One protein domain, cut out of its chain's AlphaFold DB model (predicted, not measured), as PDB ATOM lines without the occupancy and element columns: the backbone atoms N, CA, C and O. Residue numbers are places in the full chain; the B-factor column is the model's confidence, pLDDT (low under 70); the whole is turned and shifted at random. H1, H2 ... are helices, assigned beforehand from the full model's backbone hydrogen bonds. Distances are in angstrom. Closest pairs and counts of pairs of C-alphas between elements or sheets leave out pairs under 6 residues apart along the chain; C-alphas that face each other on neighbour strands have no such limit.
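What this domain is: This is residues 11 to 54 of the 106 residues of an uncharacterized protein of Gossypium klotzschianum (UniProt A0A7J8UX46). A flat helical hairpin: H2 and H1 lie side by side and run opposite ways, joined by a loop, residues 30 to 36, at one end, with both ends of the printed part together at the other. The printed part has 44 residues with two named helices, H1 then H2, and no named strand; the class is all helix. It is only just compact, close to loose, with a radius of gyration of the C-alphas of 10.8 A and spans of 34 by 19 by 10 A.

Where its parts are: H2, residues 37 to 51, is 20.8 A long and ends at C-alpha 51 (125.792, 144.800, 128.397). H1, residues 16 to 29, is 19.8 A long and begins at C-alpha 16 (120.576, 137.471, 133.905).

How they stand to each other: H2 and H1 touch, their closest C-alphas being those of Val 43 and Ala 22, 6.4 A apart. Their lines stand at a shallow tilt of 31 degrees, opposite ways. In H1 and H2 every O i to N i+4 pair is within hydrogen-bond range.

The domain as a whole: The C-alphas of Glu 31 and Ser 54 are the two farthest apart, at 34.3 A, while those of Leu 11 and Ser 54 are 5.8 A apart. The printed part has no cut, and the link from H1 to H2 is short. Mean pLDDT of the printed part is 73.4; residues 11 to 12, 29 to 33 and 50 to 54 are under 70.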
ATOM      1  N   LEU A  11     121.266 151.774 126.783       68.62
ATOM      2  CA  LEU A  11     121.983 150.679 127.421       68.62
ATOM      3  C   LEU A  11     121.191 149.387 127.206       68.62
ATOM      4  O   LEU A  11     119.965 149.343 127.379       68.62
ATOM      5  N   SER A  12     121.881 148.344 126.756       68.12
ATOM      6  CA  SER A  12     121.265 147.030 126.703       68.12
ATOM      7  C   SER A  12     120.923 146.584 128.110       68.12
ATOM      8  O   SER A  12     121.635 146.884 129.065       68.12
ATOM      9  N   ALA A  13     119.821 145.852 128.232       71.00
ATOM     10  CA  ALA A  13     119.532 145.208 129.497       71.00
ATOM     11  C   ALA A  13     120.570 144.085 129.677       71.00
ATOM     12  O   ALA A  13     120.663 143.238 128.776       71.00
ATOM     13  N   PRO A  14     121.345 144.068 130.777       71.50
ATOM     14  CA  PRO A  14     122.275 142.983 131.050       71.50
ATOM     15  C   PRO A  14     121.549 141.641 131.063       71.50
ATOM     16  O   PRO A  14     120.403 141.531 131.509       71.50
ATOM     17  N   LYS A  15     122.222 140.595 130.585       77.19
ATOM     18  CA  LYS A  15     121.696 139.234 130.695       77.19
ATOM     19  C   LYS A  15     121.700 138.809 132.160       77.19
ATOM     20  O   LYS A  15     122.645 139.093 132.890       77.19
ATOM     21  N   ILE A  16     120.684 138.042 132.553       77.00
ATOM     22  CA  ILE A  16     120.576 137.471 133.905       77.00
ATOM     23  C   ILE A  16     121.826 136.647 134.253       77.00
ATOM     24  O   ILE A  16     122.301 136.687 135.380       77.00
ATOM     25  N   THR A  17     122.405 135.949 133.273       77.56
ATOM     26  CA  THR A  17     123.644 135.176 133.445       77.56
ATOM     27  C   THR A  17     124.836 136.055 133.815       77.56
ATOM     28  O   THR A  17     125.543 135.737 134.762       77.56
ATOM     29  N   THR A  18     125.029 137.176 133.116       77.12
ATOM     30  CA  THR A  18     126.104 138.144 133.385       77.12
ATOM     31  C   THR A  18     125.915 138.802 134.750       77.12
ATOM     32  O   THR A  18     126.855 138.897 135.533       77.12
ATOM     33  N   LEU A  19     124.673 139.178 135.078       78.69
ATOM     34  CA  LEU A  19     124.344 139.766 136.373       78.69
ATOM     35  C   LEU A  19     124.619 138.790 137.527       78.69
ATOM     36  O   LEU A  19     125.197 139.189 138.531       78.69
ATOM     37  N   ASN A  20     124.259 137.513 137.369       78.81
ATOM     38  CA  ASN A  20     124.511 136.482 138.376       78.81
ATOM     39  C   ASN A  20     126.005 136.189 138.551       78.81
ATOM     40  O   ASN A  20     126.455 136.026 139.679       78.81
ATOM     41  N   VAL A  21     126.779 136.144 137.462       81.69
ATOM     42  CA  VAL A  21     128.236 135.938 137.531       81.69
ATOM     43  C   VAL A  21     128.911 137.101 138.258       81.69
ATOM     44  O   VAL A  21     129.706 136.866 139.165       81.69
ATOM     45  N   ALA A  22     128.562 138.344 137.913       75.56
ATOM     46  CA  ALA A  22     129.086 139.522 138.598       75.56
ATOM     47  C   ALA A  22     128.665 139.540 140.078       75.56
ATOM     48  O   ALA A  22     129.494 139.750 140.958       75.56
ATOM     49  N   PHE A  23     127.399 139.243 140.376       75.50
ATOM     50  CA  PHE A  23     126.899 139.217 141.747       75.50
ATOM     51  C   PHE A  23     127.598 138.161 142.613       75.50
ATOM     52  O   PHE A  23     128.065 138.483 143.702       75.50
ATOM     53  N   GLU A  24     127.726 136.921 142.137       79.31
ATOM     54  CA  GLU A  24     128.392 135.850 142.888       79.31
ATOM     55  C   GLU A  24     129.897 136.112 143.057       79.31
ATOM     56  O   GLU A  24     130.437 135.870 144.134       79.31
ATOM     57  N   LYS A  25     130.566 136.694 142.052       78.88
ATOM     58  CA  LYS A  25     131.978 137.111 142.141       78.88
ATOM     59  C   LYS A  25     132.202 138.125 143.268       78.88
ATOM     60  O   LYS A  25     133.110 137.949 144.078       78.88
ATOM     61  N   TYR A  26     131.362 139.155 143.359       72.06
ATOM     62  CA  TYR A  26     131.492 140.174 144.408       72.06
ATOM     63  C   TYR A  26     130.983 139.699 145.768       72.06
ATOM     64  O   TYR A  26     131.551 140.063 146.792       72.06
ATOM     65  N   LYS A  27     129.965 138.838 145.805       73.06
ATOM     66  CA  LYS A  27     129.492 138.204 147.041       73.06
ATOM     67  C   LYS A  27     130.541 137.266 147.643       73.06
ATOM     68  O   LYS A  27     130.712 137.263 148.860       73.06
ATOM     69  N   ALA A  28     131.262 136.515 146.809       71.19
ATOM     70  CA  ALA A  28     132.402 135.709 147.237       71.19
ATOM     71  C   ALA A  28     133.551 136.588 147.759       71.19
ATOM     72  O   ALA A  28     134.140 136.266 148.786       71.19
ATOM     73  N   ALA A  29     133.821 137.724 147.106       66.81
ATOM     74  CA  ALA A  29     134.827 138.687 147.556       66.81
ATOM     75  C   ALA A  29     134.440 139.432 148.851       66.81
ATOM     76  O   ALA A  29     135.315 139.858 149.599       66.81
ATOM     77  N   ALA A  30     133.141 139.590 149.127       66.06
ATOM     78  CA  ALA A  30     132.631 140.286 150.308       66.06
ATOM     79  C   ALA A  30     132.500 139.390 151.559       66.06
ATOM     80  O   ALA A  30     132.175 139.908 152.626       66.06
ATOM     81  N   GLU A  31     132.715 138.070 151.452       69.88
ATOM     82  CA  GLU A  31     132.619 137.095 152.561       69.88
ATOM     83  C   GLU A  31     131.342 137.236 153.426       69.88
ATOM     84  O   GLU A  31     131.349 137.008 154.635       69.88
ATOM     85  N   GLY A  32     130.216 137.638 152.822       65.56
ATOM     86  CA  GLY A  32     128.947 137.836 153.535       65.56
ATOM     87  C   GLY A  32     128.779 139.191 154.239       65.56
ATOM     88  O   GLY A  32     127.794 139.373 154.954       65.56
ATOM     89  N   LYS A  33     129.687 140.151 154.033       67.19
ATOM     90  CA  LYS A  33     129.504 141.556 154.435       67.19
ATOM     91  C   LYS A  33     128.717 142.338 153.384       67.19
ATOM     92  O   LYS A  33     128.706 141.989 152.204       67.19
ATOM     93  N   GLU A  34     128.060 143.410 153.825       70.31
ATOM     94  CA  GLU A  34     127.394 144.350 152.925       70.31
ATOM     95  C   GLU A  34     128.407 144.953 151.944       70.31
ATOM     96  O   GLU A  34     129.511 145.350 152.321       70.31
ATOM     97  N   ILE A  35     128.025 144.999 150.668       70.56
ATOM     98  CA  ILE A  35     128.848 145.572 149.604       70.56
ATOM     99  C   ILE A  35     128.919 147.084 149.841       70.56
ATOM    100  O   ILE A  35     127.883 147.741 149.964       70.56
ATOM    101  N   SER A  36     130.131 147.643 149.901       77.69
ATOM    102  CA  SER A  36     130.291 149.094 150.001       77.69
ATOM    103  C   SER A  36     129.746 149.777 148.745       77.69
ATOM    104  O   SER A  36     129.643 149.178 147.671       77.69
ATOM    105  N   LYS A  37     129.404 151.060 148.854       76.75
ATOM    106  CA  LYS A  37     128.892 151.837 147.719       76.75
ATOM    107  C   LYS A  37     129.842 151.779 146.515       76.75
ATOM    108  O   LYS A  37     129.383 151.700 145.379       76.75
ATOM    109  N   GLU A  38     131.142 151.786 146.777       77.50
ATOM    110  CA  GLU A  38     132.212 151.723 145.781       77.50
ATOM    111  C   GLU A  38     132.225 150.358 145.082       77.50
ATOM    112  O   GLU A  38     132.201 150.303 143.855       77.50
ATOM    113  N   GLY A  39     132.137 149.259 145.841       73.81
ATOM    114  CA  GLY A  39     132.058 147.911 145.268       73.81
ATOM    115  C   GLY A  39     130.794 147.700 144.432       73.81
ATOM    116  O   GLY A  39     130.830 147.065 143.382       73.81
ATOM    117  N   PHE A  40     129.668 148.296 144.834       80.06
ATOM    118  CA  PHE A  40     128.442 148.256 144.038       80.06
ATOM    119  C   PHE A  40     128.566 149.056 142.731       80.06
ATOM    120  O   PHE A  40     128.038 148.644 141.695       80.06
ATOM    121  N   GLN A  41     129.279 150.186 142.751       79.56
ATOM    122  CA  GLN A  41     129.561 150.961 141.543       79.56
ATOM    123  C   GLN A  41     130.464 150.201 140.565       79.56
ATOM    124  O   GLN A  41     130.200 150.252 139.364       79.56
ATOM    125  N   GLU A  42     131.469 149.470 141.051       78.62
ATOM    126  CA  GLU A  42     132.320 148.627 140.201       78.62
ATOM    127  C   GLU A  42     131.534 147.471 139.567       78.62
ATOM    128  O   GLU A  42     131.632 147.268 138.357       78.62
ATOM    129  N   VAL A  43     130.669 146.788 140.332       79.06
ATOM    130  CA  VAL A  43     129.751 145.762 139.795       79.06
ATOM    131  C   VAL A  43     128.890 146.341 138.678       79.06
ATOM    132  O   VAL A  43     128.772 145.751 137.604       79.06
ATOM    133  N   LEU A  44     128.273 147.502 138.924       77.75
ATOM    134  CA  LEU A  44     127.432 148.155 137.927       77.75
ATOM    135  C   LEU A  44     128.233 148.538 136.683       77.75
ATOM    136  O   LEU A  44     127.734 148.338 135.581       77.75
ATOM    137  N   GLN A  45     129.455 149.051 136.825       76.88
ATOM    138  CA  GLN A  45     130.303 149.365 135.675       76.88
ATOM    139  C   GLN A  45     130.670 148.114 134.871       76.88
ATOM    140  O   GLN A  45     130.517 148.133 133.651       76.88
ATOM    141  N   GLU A  46     131.089 147.028 135.524       75.62
ATOM    142  CA  GLU A  46     131.457 145.767 134.862       75.62
ATOM    143  C   GLU A  46     130.261 145.201 134.077       75.62
ATOM    144  O   GLU A  46     130.365 144.907 132.883       75.62
ATOM    145  N   VAL A  47     129.081 145.178 134.704       77.94
ATOM    146  CA  VAL A  47     127.837 144.726 134.071       77.94
ATOM    147  C   VAL A  47     127.433 145.641 132.911       77.94
ATOM    148  O   VAL A  47     127.031 145.146 131.858       77.94
ATOM    149  N   LEU A  48     127.534 146.966 133.056       72.88
ATOM    150  CA  LEU A  48     127.170 147.929 132.007       72.88
ATOM    151  C   LEU A  48     128.100 147.859 130.788       72.88
ATOM    152  O   LEU A  48     127.617 147.954 129.657       72.88
ATOM    153  N   ILE A  49     129.404 147.651 130.999       72.19
ATOM    154  CA  ILE A  49     130.389 147.475 129.922       72.19
ATOM    155  C   ILE A  49     130.072 146.212 129.116       72.19
ATOM    156  O   ILE A  49     130.052 146.256 127.885       72.19
ATOM    157  N   GLU A  50     129.763 145.102 129.791       68.62
ATOM    158  CA  GLU A  50     129.453 143.826 129.135       68.62
ATOM    159  C   GLU A  50     128.070 143.826 128.456       68.62
ATOM    160  O   GLU A  50     127.854 143.160 127.443       68.62
ATOM    161  N   SER A  51     127.128 144.619 128.980       68.69
ATOM    162  CA  SER A  51     125.792 144.800 128.397       68.69
ATOM    163  C   SER A  51     125.844 145.449 127.013       68.69
ATOM    164  O   SER A  51     125.046 145.109 126.136       68.69
ATOM    165  N   GLY A  52     126.770 146.392 126.815       64.31
ATOM    166  CA  GLY A  52     126.873 147.191 125.599       64.31
ATOM    167  C   GLY A  52     125.660 148.098 125.344       64.31
ATOM    168  O   GLY A  52     124.717 148.199 126.136       64.31
ATOM    169  N   PHE A  53     125.675 148.774 124.196       61.97
ATOM    170  CA  PHE A  53     124.583 149.640 123.743       61.97
ATOM    171  C   PHE A  53     123.663 148.875 122.776       61.97
ATOM    172  O   PHE A  53     124.126 148.214 121.850       61.97
ATOM    173  N   SER A  54     122.351 148.957 122.995       60.34
ATOM    174  CA  SER A  54     121.296 148.315 122.200       60.34
ATOM    175  C   SER A  54     120.285 149.336 121.662       60.34
ATOM    176  O   SER A  54     120.242 150.479 122.116       60.34
TER     177      SER A  54